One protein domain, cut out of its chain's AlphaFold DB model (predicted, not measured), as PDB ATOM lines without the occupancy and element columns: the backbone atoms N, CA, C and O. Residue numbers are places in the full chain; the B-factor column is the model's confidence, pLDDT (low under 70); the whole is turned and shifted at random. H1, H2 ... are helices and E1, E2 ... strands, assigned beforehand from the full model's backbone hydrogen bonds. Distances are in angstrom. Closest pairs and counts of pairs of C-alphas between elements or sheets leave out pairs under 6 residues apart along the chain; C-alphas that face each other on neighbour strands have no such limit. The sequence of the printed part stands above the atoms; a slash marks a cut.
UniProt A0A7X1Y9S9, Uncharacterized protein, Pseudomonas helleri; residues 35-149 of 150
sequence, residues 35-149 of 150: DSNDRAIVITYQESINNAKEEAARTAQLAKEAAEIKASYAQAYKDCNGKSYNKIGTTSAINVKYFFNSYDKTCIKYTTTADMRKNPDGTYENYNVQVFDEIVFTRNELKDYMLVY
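Overview. This is residues 35 to 149 of the 150 residues of an uncharacterized protein of Pseudomonas helleri (UniProt A0A7X1Y9S9). A long rod: a twisted sheet of four antiparallel strands makes one end, and the long helix H1, overlapping the sheet with its residues 73 to 81, makes the other. The short helix H2 packs on H1 partway along it, and residues 35 to 42, with E1, stick out at H1's far end. The 115 printed residues hold E1 H1 E2 E3 E4 E5 H2 in chain order, class mixed; the sheet's order is E2 - E3 - E4 - E5. The whole is extended, with a radius of gyration of the C-alphas of 26.4 A and spans of 87 by 28 by 24 A.

Along the chain. Look first at the sheet: E2 is residues 85 to 88, E3 92 to 101 at 29.0 A, E4 106 to 118 at 37.9 A, and E5 124 to 138 at 37.5 A, ending at C-alpha 138 (390.823, -11.042, 46.319). Find C-alpha 45 at (391.698, 34.096, 69.912); from there H1 runs 53.1 A to residue 81. E1 is residues 40 to 42, H2 145 to 149.

Arrangement. The twisted sheet is a meander, each strand the antiparallel neighbour of the one before. Look for N 87 and O 94 at 2.8 A between E2 and E3, N 97 and O 110 at 2.8 A between E3 and E4, and N 111 and O 132 at 2.8 A between E4 and E5. E5 bends by 70 degrees at residue 128. With H1 on it, the sheet makes two layers, helix and sheet. H1's height over the sheet is 13.3 A, and it runs along the strands, at 18 degrees to E3 on the local plane; their closest C-alphas, Asn 81 and Tyr 98, are 4.7 A apart. H1 touches H2 with residues 65 to 73 alone, closest at the C-alphas of Ala 66 and Val 148, 4.6 A. In H1 every O i to N i+4 pair is within hydrogen-bond range; in H2 0 of 1 is, but 2 of 2 O i to N i+3 pairs are.

Size, cuts and confidence. The C-alphas farthest apart, Val 42 and Pro 120, are 87.9 A apart. The printed part has no cut and no long link. Look for pLDDT under 70 in residues 35 to 50.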
ATOM      1  N   ASP A  35     376.019  27.714  67.053       52.88
ATOM      2  CA  ASP A  35     375.724  26.274  67.145       52.88
ATOM      3  C   ASP A  35     374.397  25.945  66.422       52.88
ATOM      4  O   ASP A  35     373.533  26.800  66.263       52.88
ATOM      5  N   SER A  36     374.188  24.674  66.078       60.00
ATOM      6  CA  SER A  36     372.915  24.052  65.680       60.00
ATOM      7  C   SER A  36     371.701  24.371  66.574       60.00
ATOM      8  O   SER A  36     370.568  24.152  66.154       60.00
ATOM      9  N   ASN A  37     371.921  24.905  67.783       62.28
ATOM     10  CA  ASN A  37     370.891  25.364  68.722       62.28
ATOM     11  C   ASN A  37     370.812  26.903  68.857       62.28
ATOM     12  O   ASN A  37     370.347  27.387  69.892       62.28
ATOM     13  N   ASP A  38     371.312  27.671  67.880       52.69
ATOM     14  CA  ASP A  38     371.280  29.149  67.836       52.69
ATOM     15  C   ASP A  38     371.963  29.855  69.025       52.69
ATOM     16  O   ASP A  38     371.701  31.015  69.351       52.69
ATOM     17  N   ARG A  39     372.903  29.170  69.686       57.12
ATOM     18  CA  ARG A  39     373.732  29.770  70.739       57.12
ATOM     19  C   ARG A  39     375.001  30.341  70.123       57.12
ATOM     20  O   ARG A  39     375.718  29.626  69.426       57.12
ATOM     21  N   ALA A  40     375.288  31.608  70.415       50.97
ATOM     22  CA  ALA A  40     376.525  32.258  70.002       50.97
ATOM     23  C   ALA A  40     377.725  31.606  70.710       50.97
ATOM     24  O   ALA A  40     377.864  31.690  71.933       50.97
ATOM     25  N   ILE A  41     378.588  30.953  69.936       57.47
ATOM     26  CA  ILE A  41     379.875  30.444  70.392       57.47
ATOM     27  C   ILE A  41     380.864  31.603  70.285       57.47
ATOM     28  O   ILE A  41     381.256  32.027  69.197       57.47
ATOM     29  N   VAL A  42     381.261  32.136  71.437       56.72
ATOM     30  CA  VAL A  42     382.349  33.108  71.528       56.72
ATOM     31  C   VAL A  42     383.659  32.329  71.496       56.72
ATOM     32  O   VAL A  42     384.091  31.814  72.519       56.72
ATOM     33  N   ILE A  43     384.278  32.221  70.319       56.78
ATOM     34  CA  ILE A  43     385.602  31.602  70.181       56.78
ATOM     35  C   ILE A  43     386.649  32.657  70.535       56.78
ATOM     36  O   ILE A  43     386.786  33.681  69.858       56.78
ATOM     37  N   THR A  44     387.395  32.426  71.610       63.62
ATOM     38  CA  THR A  44     388.520  33.295  71.975       63.62
ATOM     39  C   THR A  44     389.670  33.151  70.966       63.62
ATOM     40  O   THR A  44     389.828  32.113  70.328       63.62
ATOM     41  N   TYR A  45     390.530  34.168  70.816       59.88
ATOM     42  CA  TYR A  45     391.698  34.096  69.912       59.88
ATOM     43  C   TYR A  45     392.626  32.902  70.221       59.88
ATOM     44  O   TYR A  45     393.270  32.349  69.334       59.88
ATOM     45  N   GLN A  46     392.680  32.469  71.482       59.62
ATOM     46  CA  GLN A  46     393.462  31.302  71.879       59.62
ATOM     47  C   GLN A  46     392.795  29.986  71.444       59.62
ATOM     48  O   GLN A  46     393.487  29.080  70.981       59.62
ATOM     49  N   GLU A  47     391.466  29.886  71.543       61.84
ATOM     50  CA  GLU A  47     390.704  28.737  71.034       61.84
ATOM     51  C   GLU A  47     390.749  28.647  69.511       61.84
ATOM     52  O   GLU A  47     390.867  27.546  68.984       61.84
ATOM     53  N   SER A  48     390.740  29.770  68.786       61.38
ATOM     54  CA  SER A  48     390.864  29.735  67.323       61.38
ATOM     55  C   SER A  48     392.238  29.226  66.874       61.38
ATOM     56  O   SER A  48     392.319  28.428  65.942       61.38
ATOM     57  N   ILE A  49     393.317  29.606  67.571       64.69
ATOM     58  CA  ILE A  49     394.662  29.063  67.323       64.69
ATOM     59  C   ILE A  49     394.731  27.569  67.657       64.69
ATOM     60  O   ILE A  49     395.352  26.808  66.912       64.69
ATOM     61  N   ASN A  50     394.131  27.139  68.768       68.50
ATOM     62  CA  ASN A  50     394.137  25.731  69.163       68.50
ATOM     63  C   ASN A  50     393.330  24.874  68.177       68.50
ATOM     64  O   ASN A  50     393.855  23.872  67.698       68.50
ATOM     65  N   ASN A  51     392.142  25.325  67.771       73.19
ATOM     66  CA  ASN A  51     391.328  24.661  66.753       73.19
ATOM     67  C   ASN A  51     392.063  24.572  65.412       73.19
ATOM     68  O   ASN A  51     392.092  23.508  64.807       73.19
ATOM     69  N   ALA A  52     392.732  25.646  64.977       73.69
ATOM     70  CA  ALA A  52     393.519  25.622  63.745       73.69
ATOM     71  C   ALA A  52     394.686  24.620  63.815       73.69
ATOM     72  O   ALA A  52     394.995  23.951  62.830       73.69
ATOM     73  N   LYS A  53     395.339  24.482  64.978       75.81
ATOM     74  CA  LYS A  53     396.397  23.480  65.187       75.81
ATOM     75  C   LYS A  53     395.849  22.054  65.201       75.81
ATOM     76  O   LYS A  53     396.470  21.172  64.611       75.81
ATOM     77  N   GLU A  54     394.714  21.821  65.849       79.44
ATOM     78  CA  GLU A  54     394.054  20.512  65.873       79.44
ATOM     79  C   GLU A  54     393.546  20.110  64.484       79.44
ATOM     80  O   GLU A  54     393.731  18.970  64.059       79.44
ATOM     81  N   GLU A  55     392.990  21.053  63.727       78.50
ATOM     82  CA  GLU A  55     392.550  20.839  62.350       78.50
ATOM     83  C   GLU A  55     393.738  20.580  61.410       78.50
ATOM     84  O   GLU A  55     393.694  19.663  60.585       78.50
ATOM     85  N   ALA A  56     394.856  21.292  61.588       81.25
ATOM     86  CA  ALA A  56     396.104  21.010  60.878       81.25
ATOM     87  C   ALA A  56     396.664  19.613  61.215       81.25
ATOM     88  O   ALA A  56     397.124  18.891  60.329       81.25
ATOM     89  N   ALA A  57     396.595  19.189  62.480       83.38
ATOM     90  CA  ALA A  57     397.020  17.851  62.884       83.38
ATOM     91  C   ALA A  57     396.107  16.763  62.294       83.38
ATOM     92  O   ALA A  57     396.594  15.762  61.762       83.38
ATOM     93  N   ARG A  58     394.787  16.984  62.314       79.88
ATOM     94  CA  ARG A  58     393.792  16.078  61.732       79.88
ATOM     95  C   ARG A  58     393.965  15.940  60.221       79.88
ATOM     96  O   ARG A  58     393.958  14.825  59.709       79.88
ATOM     97  N   THR A  59     394.157  17.045  59.505       83.38
ATOM     98  CA  THR A  59     394.386  17.028  58.051       83.38
ATOM     99  C   THR A  59     395.704  16.346  57.691       83.38
ATOM    100  O   THR A  59     395.735  15.554  56.751       83.38
ATOM    101  N   ALA A  60     396.771  16.558  58.467       84.88
ATOM    102  CA  ALA A  60     398.033  15.844  58.280       84.88
ATOM    103  C   ALA A  60     397.881  14.326  58.490       84.88
ATOM    104  O   ALA A  60     398.436  13.537  57.720       84.88
ATOM    105  N   GLN A  61     397.102  13.904  59.491       85.88
ATOM    106  CA  GLN A  61     396.811  12.490  59.723       85.88
ATOM    107  C   GLN A  61     395.996  11.881  58.574       85.88
ATOM    108  O   GLN A  61     396.380  10.836  58.050       85.88
ATOM    109  N   LEU A  62     394.930  12.552  58.126       85.19
ATOM    110  CA  LEU A  62     394.122  12.106  56.985       85.19
ATOM    111  C   LEU A  62     394.954  12.015  55.699       85.19
ATOM    112  O   LEU A  62     394.849  11.037  54.963       85.19
ATOM    113  N   ALA A  63     395.842  12.982  55.455       86.44
ATOM    114  CA  ALA A  63     396.747  12.957  54.309       86.44
ATOM    115  C   ALA A  63     397.702  11.754  54.356       86.44
ATOM    116  O   ALA A  63     397.948  11.117  53.328       86.44
ATOM    117  N   LYS A  64     398.214  11.413  55.546       90.44
ATOM    118  CA  LYS A  64     399.059  10.231  55.743       90.44
ATOM    119  C   LYS A  64     398.280   8.940  55.488       90.44
ATOM    120  O   LYS A  64     398.746   8.098  54.725       90.44
ATOM    121  N   GLU A  65     397.084   8.807  56.055       87.12
ATOM    122  CA  GLU A  65     396.224   7.638  55.835       87.12
ATOM    123  C   GLU A  65     395.850   7.483  54.352       87.12
ATOM    124  O   GLU A  65     395.939   6.388  53.797       87.12
ATOM    125  N   ALA A  66     395.519   8.580  53.666       87.31
ATOM    126  CA  ALA A  66     395.242   8.570  52.235       87.31
ATOM    127  C   ALA A  66     396.469   8.151  51.406       87.31
ATOM    128  O   ALA A  66     396.329   7.428  50.416       87.31
ATOM    129  N   ALA A  67     397.675   8.577  51.794       90.12
ATOM    130  CA  ALA A  67     398.914   8.170  51.134       90.12
ATOM    131  C   ALA A  67     399.190   6.668  51.307       90.12
ATOM    132  O   ALA A  67     399.542   5.998  50.334       90.12
ATOM    133  N   GLU A  68     398.972   6.125  52.507       91.56
ATOM    134  CA  GLU A  68     399.095   4.691  52.786       91.56
ATOM    135  C   GLU A  68     398.118   3.873  51.933       91.56
ATOM    136  O   GLU A  68     398.531   2.921  51.268       91.56
ATOM    137  N   ILE A  69     396.847   4.289  51.861       89.31
ATOM    138  CA  ILE A  69     395.835   3.634  51.018       89.31
ATOM    139  C   ILE A  69     396.272   3.658  49.549       89.31
ATOM    140  O   ILE A  69     396.313   2.611  48.903       89.31
ATOM    141  N   LYS A  70     396.667   4.822  49.017       90.69
ATOM    142  CA  LYS A  70     397.150   4.938  47.628       90.69
ATOM    143  C   LYS A  70     398.328   4.005  47.351       90.69
ATOM    144  O   LYS A  70     398.342   3.350  46.310       90.69
ATOM    145  N   ALA A  71     399.285   3.918  48.273       93.38
ATOM    146  CA  ALA A  71     400.444   3.043  48.134       93.38
ATOM    147  C   ALA A  71     400.043   1.559  48.115       93.38
ATOM    148  O   ALA A  71     400.519   0.811  47.258       93.38
ATOM    149  N   SER A  72     399.129   1.132  48.994       92.56
ATOM    150  CA  SER A  72     398.637  -0.253  49.013       92.56
ATOM    151  C   SER A  72     397.916  -0.634  47.717       92.56
ATOM    152  O   SER A  72     398.172  -1.707  47.171       92.56
ATOM    153  N   TYR A  73     397.068   0.248  47.174       91.94
ATOM    154  CA  TYR A  73     396.417   0.000  45.883       91.94
ATOM    155  C   TYR A  73     397.424  -0.017  44.733       91.94
ATOM    156  O   TYR A  73     397.355  -0.905  43.887       91.94
ATOM    157  N   ALA A  74     398.393   0.904  44.705       92.25
ATOM    158  CA  ALA A  74     399.442   0.909  43.686       92.25
ATOM    159  C   ALA A  74     400.236  -0.408  43.675       92.25
ATOM    160  O   ALA A  74     400.521  -0.953  42.604       92.25
ATOM    161  N   GLN A  75     400.534  -0.959  44.854       93.19
ATOM    162  CA  GLN A  75     401.169  -2.267  44.962       93.19
ATOM    163  C   GLN A  75     400.248  -3.389  44.464       93.19
ATOM    164  O   GLN A  75     400.691  -4.216  43.671       93.19
ATOM    165  N   ALA A  76     398.967  -3.394  44.843       92.12
ATOM    166  CA  ALA A  76     398.003  -4.389  44.368       92.12
ATOM    167  C   ALA A  76     397.851  -4.379  42.833       92.12
ATOM    168  O   ALA A  76     397.826  -5.440  42.203       92.12
ATOM    169  N   TYR A  77     397.842  -3.192  42.214       92.06
ATOM    170  CA  TYR A  77     397.871  -3.042  40.759       92.06
ATOM    171  C   TYR A  77     399.133  -3.643  40.148       92.06
ATOM    172  O   TYR A  77     399.047  -4.365  39.155       92.06
ATOM    173  N   LYS A  78     400.301  -3.374  40.735       92.06
ATOM    174  CA  LYS A  78     401.578  -3.912  40.254       92.06
ATOM    175  C   LYS A  78     401.622  -5.439  40.358       92.06
ATOM    176  O   LYS A  78     402.004  -6.098  39.392       92.06
ATOM    177  N   ASP A  79     401.182  -5.988  41.488       90.69
ATOM    178  CA  ASP A  79     401.166  -7.429  41.767       90.69
ATOM    179  C   ASP A  79     400.219  -8.201  40.840       90.69
ATOM    180  O   ASP A  79     400.499  -9.346  40.474       90.69
ATOM    181  N   CYS A  80     399.088  -7.592  40.472       92.38
ATOM    182  CA  CYS A  80     398.131  -8.178  39.541       92.38
ATOM    183  C   CYS A  80     398.584  -7.969  38.090       92.38
ATOM    184  O   CYS A  80     398.941  -8.926  37.403       92.38
ATOM    185  N   ASN A  81     398.636  -6.717  37.628       90.81
ATOM    186  CA  ASN A  81     398.784  -6.385  36.211       90.81
ATOM    187  C   ASN A  81     400.156  -6.783  35.651       90.81
ATOM    188  O   ASN A  81     400.258  -7.110  34.465       90.81
ATOM    189  N   GLY A  82     401.199  -6.801  36.490       86.12
ATOM    190  CA  GLY A  82     402.566  -7.156  36.096       86.12
ATOM    191  C   GLY A  82     402.738  -8.599  35.609       86.12
ATOM    192  O   GLY A  82     403.769  -8.922  35.029       86.12
ATOM    193  N   LYS A  83     401.733  -9.462  35.807       86.88
ATOM    194  CA  LYS A  83     401.723 -10.856  35.332       86.88
ATOM    195  C   LYS A  83     401.189 -11.010  33.903       86.88
ATOM    196  O   LYS A  83     401.159 -12.125  33.383       86.88
ATOM    197  N   SER A  84     400.733  -9.921  33.284       89.81
ATOM    198  CA  SER A  84     400.196  -9.937  31.921       89.81
ATOM    199  C   SER A  84     401.292 -10.239  30.904       89.81
ATOM    200  O   SER A  84     402.383  -9.676  30.973       89.81
ATOM    201  N   TYR A  85     400.994 -11.096  29.934       91.06
ATOM    202  CA  TYR A  85     401.913 -11.438  28.857       91.06
ATOM    203  C   TYR A  85     401.157 -11.781  27.579       91.06
ATOM    204  O   TYR A  85     399.995 -12.185  27.590       91.06
ATOM    205  N   ASN A  86     401.847 -11.671  26.453       91.50
ATOM    206  CA  ASN A  86     401.377 -12.169  25.174       91.50
ATOM    207  C   ASN A  86     402.436 -13.078  24.552       91.50
ATOM    208  O   ASN A  86     403.638 -12.925  24.765       91.50
ATOM    209  N   LYS A  87     401.979 -14.059  23.785       89.06
ATOM    210  CA  LYS A  87     402.837 -14.936  23.003       89.06
ATOM    211  C   LYS A  87     402.177 -15.183  21.661       89.06
ATOM    212  O   LYS A  87     401.049 -15.660  21.599       89.06
ATOM    213  N   ILE A  88     402.901 -14.863  20.599       85.12
ATOM    214  CA  ILE A  88     402.493 -15.126  19.223       85.12
ATOM    215  C   ILE A  88     403.411 -16.232  18.710       85.12
ATOM    216  O   ILE A  88     404.629 -16.063  18.660       85.12
ATOM    217  N   GLY A  89     402.834 -17.394  18.432       80.81
ATOM    218  CA  GLY A  89     403.496 -18.525  17.798       80.81
ATOM    219  C   GLY A  89     403.206 -18.576  16.299       80.81
ATOM    220  O   GLY A  89     402.533 -17.717  15.740       80.81
ATOM    221  N   THR A  90     403.710 -19.614  15.636       76.94
ATOM    222  CA  THR A  90     403.560 -19.789  14.182       76.94
ATOM    223  C   THR A  90     402.138 -20.165  13.763       76.94
ATOM    224  O   THR A  90     401.727 -19.852  12.651       76.94
ATOM    225  N   THR A  91     401.409 -20.856  14.641       84.12
ATOM    226  CA  THR A  91     400.063 -21.399  14.390       84.12
ATOM    227  C   THR A  91     399.059 -21.050  15.485       84.12
ATOM    228  O   THR A  91     397.908 -21.465  15.407       84.12
ATOM    229  N   SER A  92     399.470 -20.311  16.518       88.00
ATOM    230  CA  SER A  92     398.605 -19.934  17.639       88.00
ATOM    231  C   SER A  92     399.044 -18.623  18.283       88.00
ATOM    232  O   SER A  92     400.232 -18.303  18.317       88.00
ATOM    233  N   ALA A  93     398.088 -17.889  18.842       87.50
ATOM    234  CA  ALA A  93     398.303 -16.715  19.674       87.50
ATOM    235  C   ALA A  93     397.674 -16.932  21.050       87.50
ATOM    236  O   ALA A  93     396.569 -17.456  21.173       87.50
ATOM    237  N   ILE A  94     398.377 -16.493  22.092       91.81
ATOM    238  CA  ILE A  94     397.891 -16.481  23.469       91.81
ATOM    239  C   ILE A  94     398.114 -15.082  24.035       91.81
ATOM    240  O   ILE A  94     399.217 -14.539  23.982       91.81
ATOM    241  N   ASN A  95     397.070 -14.498  24.603       91.88
ATOM    242  CA  ASN A  95     397.111 -13.223  25.298       91.88
ATOM    243  C   ASN A  95     396.543 -13.420  26.701       91.88
ATOM    244  O   ASN A  95     395.386 -13.798  26.845       91.88
ATOM    245  N   VAL A  96     397.355 -13.187  27.725       93.56
ATOM    246  CA  VAL A  96     396.933 -13.252  29.121       93.56
ATOM    247  C   VAL A  96     397.048 -11.861  29.720       93.56
ATOM    248  O   VAL A  96     398.141 -11.304  29.816       93.56
ATOM    249  N   LYS A  97     395.923 -11.304  30.160       93.75
ATOM    250  CA  LYS A  97     395.857 -10.001  30.818       93.75
ATOM    251  C   LYS A  97     395.338 -10.160  32.232       93.75
ATOM    252  O   LYS A  97     394.279 -10.742  32.439       93.75
ATOM    253  N   TYR A  98     396.064  -9.611  33.188       93.25
ATOM    254  CA  TYR A  98     395.618  -9.495  34.565       93.25
ATOM    255  C   TYR A  98     395.141  -8.064  34.804       93.25
ATOM    256  O   TYR A  98     395.840  -7.113  34.445       93.25
ATOM    257  N   PHE A  99     393.967  -7.915  35.407       91.00
ATOM    258  CA  PHE A  99     393.397  -6.624  35.771       91.00
ATOM    259  C   PHE A  99     392.947  -6.638  37.221       91.00
ATOM    260  O   PHE A  99     392.161  -7.491  37.632       91.00
ATOM    261  N   PHE A 100     393.430  -5.665  37.983       92.94
ATOM    262  CA  PHE A 100     392.947  -5.420  39.332       92.94
ATOM    263  C   PHE A 100     391.749  -4.466  39.314       92.94
ATOM    264  O   PHE A 100     391.848  -3.343  38.813       92.94
ATOM    265  N   ASN A 101     390.628  -4.900  39.879       88.88
ATOM    266  CA  ASN A 101     389.458  -4.074  40.136       88.88
ATOM    267  C   ASN A 101     389.567  -3.501  41.556       88.88
ATOM    268  O   ASN A 101     389.570  -4.246  42.531       88.88
ATOM    269  N   SER A 102     389.662  -2.177  41.677       85.19
ATOM    270  CA  SER A 102     389.777  -1.495  42.969       85.19
ATOM    271  C   SER A 102     388.481  -1.477  43.779       85.19
ATOM    272  O   SER A 102     388.553  -1.326  44.995       85.19
ATOM    273  N   TYR A 103     387.322  -1.642  43.138       83.94
ATOM    274  CA  TYR A 103     386.022  -1.663  43.805       83.94
ATOM    275  C   TYR A 103     385.803  -2.995  44.529       83.94
ATOM    276  O   TYR A 103     385.672  -3.031  45.750       83.94
ATOM    277  N   ASP A 104     385.883  -4.099  43.781       87.31
ATOM    278  CA  ASP A 104     385.722  -5.454  44.327       87.31
ATOM    279  C   ASP A 104     387.009  -5.988  44.974       87.31
ATOM    280  O   ASP A 104     387.013  -7.049  45.596       87.31
ATOM    281  N   LYS A 105     388.123  -5.259  44.822       92.25
ATOM    282  CA  LYS A 105     389.468  -5.625  45.297       92.25
ATOM    283  C   LYS A 105     389.934  -6.972  44.734       92.25
ATOM    284  O   LYS A 105     390.705  -7.694  45.370       92.25
ATOM    285  N   THR A 106     389.465  -7.326  43.543       93.31
ATOM    286  CA  THR A 106     389.729  -8.603  42.876       93.31
ATOM    287  C   THR A 106     390.762  -8.441  41.771       93.31
ATOM    288  O   THR A 106     390.783  -7.449  41.046       93.31
ATOM    289  N   CYS A 107     391.629  -9.439  41.615       94.06
ATOM    290  CA  CYS A 107     392.481  -9.583  40.442       94.06
ATOM    291  C   CYS A 107     391.868 -10.620  39.505       94.06
ATOM    292  O   CYS A 107     391.707 -11.782  39.885       94.06
ATOM    293  N   ILE A 108     391.549 -10.201  38.284       93.62
ATOM    294  CA  ILE A 108     390.930 -11.039  37.259       93.62
ATOM    295  C   ILE A 108     391.954 -11.308  36.162       93.62
ATOM    296  O   ILE A 108     392.629 -10.392  35.691       93.62
ATOM    297  N   LYS A 109     392.058 -12.563  35.740       94.38
ATOM    298  CA  LYS A 109     392.872 -13.010  34.613       94.38
ATOM    299  C   LYS A 109     391.963 -13.279  33.426       94.38
ATOM    300  O   LYS A 109     391.108 -14.150  33.490       94.38
ATOM    301  N   TYR A 110     392.216 -12.583  32.328       93.44
ATOM    302  CA  TYR A 110     391.608 -12.831  31.031       93.44
ATOM    303  C   TYR A 110     392.620 -13.531  30.144       93.44
ATOM    304  O   TYR A 110     393.707 -13.010  29.898       93.44
ATOM    305  N   THR A 111     392.264 -14.711  29.661       92.94
ATOM    306  CA  THR A 111     393.060 -15.482  28.713       92.94
ATOM    307  C   THR A 111     392.320 -15.525  27.393       92.94
ATOM    308  O   THR A 111     391.205 -16.026  27.322       92.94
ATOM    309  N   THR A 112     392.947 -15.016  26.343       93.12
ATOM    310  CA  THR A 112     392.486 -15.155  24.968       93.12
ATOM    311  C   THR A 112     393.443 -16.071  24.228       93.12
ATOM    312  O   THR A 112     394.642 -15.796  24.179       93.12
ATOM    313  N   THR A 113     392.929 -17.142  23.641       92.00
ATOM    314  CA  THR A 113     393.682 -18.016  22.738       92.00
ATOM    315  C   THR A 113     393.069 -17.950  21.348       92.00
ATOM    316  O   THR A 113     391.869 -17.728  21.205       92.00
ATOM    317  N   ALA A 114     393.889 -18.086  20.315       91.50
ATOM    318  CA  ALA A 114     393.436 -18.153  18.933       91.50
ATOM    319  C   ALA A 114     394.380 -19.037  18.122       91.50
ATOM    320  O   ALA A 114     395.588 -19.037  18.365       91.50
ATOM    321  N   ASP A 115     393.842 -19.735  17.133       91.25
ATOM    322  CA  ASP A 115     394.639 -20.371  16.089       91.25
ATOM    323  C   ASP A 115     394.983 -19.332  15.015       91.25
ATOM    324  O   ASP A 115     394.190 -18.431  14.741       91.25
ATOM    325  N   MET A 116     396.164 -19.445  14.404       88.94
ATOM    326  CA  MET A 116     396.668 -18.496  13.403       88.94
ATOM    327  C   MET A 116     396.966 -19.173  12.065       88.94
ATOM    328  O   MET A 116     397.712 -20.157  12.028       88.94
ATOM    329  N   ARG A 117     396.454 -18.613  10.955       86.00
ATOM    330  CA  ARG A 117     396.751 -19.061   9.574       86.00
ATOM    331  C   ARG A 117     397.506 -17.969   8.894       86.00
ATOM    332  O   ARG A 117     397.081 -16.820   8.919       86.00
ATOM    333  N   LYS A 118     398.562 -18.360   8.196       85.12
ATOM    334  CA  LYS A 118     399.184 -17.479   7.227       85.12
ATOM    335  C   LYS A 118     398.380 -17.507   5.930       85.12
ATOM    336  O   LYS A 118     398.225 -18.565   5.317       85.12
ATOM    337  N   ASN A 119     397.885 -16.349   5.532       85.38
ATOM    338  CA  ASN A 119     397.212 -16.139   4.267       85.38
ATOM    339  C   ASN A 119     398.216 -16.126   3.099       85.38
ATOM    340  O   ASN A 119     399.412 -15.881   3.302       85.38
ATOM    341  N   PRO A 120     397.751 -16.366   1.857       86.62
ATOM    342  CA  PRO A 120     398.596 -16.302   0.662       86.62
ATOM    343  C   PRO A 120     399.251 -14.932   0.432       86.62
ATOM    344  O   PRO A 120     400.329 -14.863  -0.150       86.62
ATOM    345  N   ASP A 121     398.628 -13.854   0.913       90.44
ATOM    346  CA  ASP A 121     399.143 -12.478   0.872       90.44
ATOM    347  C   ASP A 121     400.215 -12.191   1.947       90.44
ATOM    348  O   ASP A 121     400.764 -11.093   2.016       90.44
ATOM    349  N   GLY A 122     400.531 -13.181   2.787       80.25
ATOM    350  CA  GLY A 122     401.515 -13.084   3.858       80.25
ATOM    351  C   GLY A 122     400.973 -12.563   5.192       80.25
ATOM    352  O   GLY A 122     401.736 -12.557   6.162       80.25
ATOM    353  N   THR A 123     399.697 -12.175   5.271       86.06
ATOM    354  CA  THR A 123     399.045 -11.754   6.520       86.06
ATOM    355  C   THR A 123     398.695 -12.953   7.405       86.06
ATOM    356  O   THR A 123     398.721 -14.100   6.956       86.06
ATOM    357  N   TYR A 124     398.409 -12.707   8.687       81.19
ATOM    358  CA  TYR A 124     397.925 -13.736   9.605       81.19
ATOM    359  C   TYR A 124     396.481 -13.451  10.006       81.19
ATOM    360  O   TYR A 124     396.175 -12.355  10.474       81.19
ATOM    361  N   GLU A 125     395.622 -14.455   9.874       85.19
ATOM    362  CA  GLU A 125     394.249 -14.430  10.375       85.19
ATOM    363  C   GLU A 125     394.115 -15.288  11.629       85.19
ATOM    364  O   GLU A 125     394.697 -16.371  11.713       85.19
ATOM    365  N   ASN A 126     393.320 -14.797  12.582       87.00
ATOM    366  CA  ASN A 126     392.964 -15.515  13.798       87.00
ATOM    367  C   ASN A 126     391.615 -16.213  13.618       87.00
ATOM    368  O   ASN A 126     390.652 -15.599  13.161       87.00
ATOM    369  N   TYR A 127     391.509 -17.457  14.061       83.44
ATOM    370  CA  TYR A 127     390.257 -18.216  14.093       83.44
ATOM    371  C   TYR A 127     390.221 -19.108  15.334       83.44
ATOM    372  O   TYR A 127     391.217 -19.246  16.042       83.44
ATOM    373  N   ASN A 128     389.041 -19.653  15.645       86.19
ATOM    374  CA  ASN A 128     388.787 -20.395  16.886       86.19
ATOM    375  C   ASN A 128     389.194 -19.613  18.146       86.19
ATOM    376  O   ASN A 128     389.813 -20.156  19.058       86.19
ATOM    377  N   VAL A 129     388.866 -18.319  18.187       90.56
ATOM    378  CA  VAL A 129     389.187 -17.471  19.336       90.56
ATOM    379  C   VAL A 129     388.404 -17.953  20.555       90.56
ATOM    380  O   VAL A 129     387.176 -17.990  20.527       90.56
ATOM    381  N   GLN A 130     389.107 -18.292  21.630       91.81
ATOM    382  CA  GLN A 130     388.511 -18.637  22.917       91.81
ATOM    383  C   GLN A 130     388.910 -17.594  23.952       91.81
ATOM    384  O   GLN A 130     390.040 -17.101  23.958       91.81
ATOM    385  N   VAL A 131     387.969 -17.249  24.827       90.56
ATOM    386  CA  VAL A 131     388.172 -16.286  25.906       90.56
ATOM    387  C   VAL A 131     387.746 -16.934  27.210       90.56
ATOM    388  O   VAL A 131     386.655 -17.488  27.299       90.56
ATOM    389  N   PHE A 132     388.618 -16.846  28.206       92.31
ATOM    390  CA  PHE A 132     388.399 -17.355  29.551       92.31
ATOM    391  C   PHE A 132     388.708 -16.258  30.556       92.31
ATOM    392  O   PHE A 132     389.727 -15.573  30.427       92.31
ATOM    393  N   ASP A 133     387.867 -16.124  31.566       91.81
ATOM    394  CA  ASP A 133     388.054 -15.241  32.703       91.81
ATOM    395  C   ASP A 133     388.095 -16.041  34.010       91.81
ATOM    396  O   ASP A 133     387.412 -17.046  34.191       91.81
ATOM    397  N   GLU A 134     388.963 -15.618  34.923       92.19
ATOM    398  CA  GLU A 134     389.169 -16.290  36.204       92.19
ATOM    399  C   GLU A 134     389.521 -15.261  37.280       92.19
ATOM    400  O   GLU A 134     390.357 -14.378  37.064       92.19
ATOM    401  N   ILE A 135     388.921 -15.391  38.465       92.75
ATOM    402  CA  ILE A 135     389.329 -14.627  39.647       92.75
ATOM    403  C   ILE A 135     390.547 -15.317  40.259       92.75
ATOM    404  O   ILE A 135     390.458 -16.438  40.748       92.75
ATOM    405  N   VAL A 136     391.685 -14.628  40.261       92.06
ATOM    406  CA  VAL A 136     392.963 -15.188  40.723       92.06
ATOM    407  C   VAL A 136     393.120 -15.025  42.229       92.06
ATOM    408  O   VAL A 136     393.602 -15.921  42.914       92.06
ATOM    409  N   PHE A 137     392.754 -13.852  42.747       90.44
ATOM    410  CA  PHE A 137     392.759 -13.558  44.177       90.44
ATOM    411  C   PHE A 137     391.891 -12.338  44.490       90.44
ATOM    412  O   PHE A 137     391.635 -11.498  43.622       90.44
ATOM    413  N   THR A 138     391.533 -12.201  45.767       93.00
ATOM    414  CA  THR A 138     390.823 -11.042  46.319       93.00
ATOM    415  C   THR A 138     391.619 -10.455  47.480       93.00
ATOM    416  O   THR A 138     392.135 -11.197  48.313       93.00
ATOM    417  N   ARG A 139     391.722  -9.126  47.534       89.88
ATOM    418  CA  ARG A 139     392.479  -8.348  48.526       89.88
ATOM    419  C   ARG A 139     391.544  -7.643  49.513       89.88
ATOM    420  O   ARG A 139     391.482  -6.415  49.569       89.88
ATOM    421  N   ASN A 140     390.774  -8.425  50.271       89.88
ATOM    422  CA  ASN A 140     389.784  -7.901  51.224       89.88
ATOM    423  C   ASN A 140     390.405  -7.083  52.367       89.88
ATOM    424  O   ASN A 140     389.714  -6.285  52.994       89.88
ATOM    425  N   GLU A 141     391.703  -7.251  52.615       90.06
ATOM    426  CA  GLU A 141     392.472  -6.490  53.594       90.06
ATOM    427  C   GLU A 141     392.677  -5.017  53.208       90.06
ATOM    428  O   GLU A 141     392.986  -4.195  54.073       90.06
ATOM    429  N   LEU A 142     392.517  -4.654  51.928       89.44
ATOM    430  CA  LEU A 142     392.668  -3.267  51.498       89.44
ATOM    431  C   LEU A 142     391.543  -2.413  52.082       89.44
ATOM    432  O   LEU A 142     390.356  -2.731  51.953       89.44
ATOM    433  N   LYS A 143     391.914  -1.276  52.672       87.31
ATOM    434  CA  LYS A 143     390.954  -0.239  53.063       87.31
ATOM    435  C   LYS A 143     390.185   0.256  51.833       87.31
ATOM    436  O   LYS A 143     390.655   0.133  50.705       87.31
ATOM    437  N   ASP A 144     388.987   0.787  52.035       84.75
ATOM    438  CA  ASP A 144     388.193   1.339  50.935       84.75
ATOM    439  C   ASP A 144     388.927   2.526  50.283       84.75
ATOM    440  O   ASP A 144     389.383   3.440  50.976       84.75
ATOM    441  N   TYR A 145     389.059   2.500  48.953       80.12
ATOM    442  CA  TYR A 145     389.706   3.571  48.196       80.12
ATOM    443  C   TYR A 145     388.958   4.902  48.342       80.12
ATOM    444  O   TYR A 145     389.579   5.962  48.309       80.12
ATOM    445  N   MET A 146     387.645   4.866  48.593       80.56
ATOM    446  CA  MET A 146     386.832   6.069  48.803       80.56
ATOM    447  C   MET A 146     387.286   6.903  50.011       80.56
ATOM    448  O   MET A 146     387.048   8.109  50.045       80.56
ATOM    449  N   LEU A 147     387.993   6.304  50.977       80.88
ATOM    450  CA  LEU A 147     388.541   7.013  52.139       80.88
ATOM    451  C   LEU A 147     389.642   8.018  51.774       80.88
ATOM    452  O   LEU A 147     389.952   8.889  52.578       80.88
ATOM    453  N   VAL A 148     390.212   7.934  50.570       76.94
ATOM    454  CA  VAL A 148     391.196   8.901  50.061       76.94
ATOM    455  C   VAL A 148     390.598  10.300  49.860       76.94
ATOM    456  O   VAL A 148     391.339  11.280  49.887       76.94
ATOM    457  N   TYR A 149     389.287  10.393  49.628       71.81
ATOM    458  CA  TYR A 149     388.588  11.643  49.303       71.81
ATOM    459  C   TYR A 149     387.771  12.203  50.480       71.81
ATOM    460  O   TYR A 149     386.907  13.051  50.263       71.81
TER     461      TYR A 149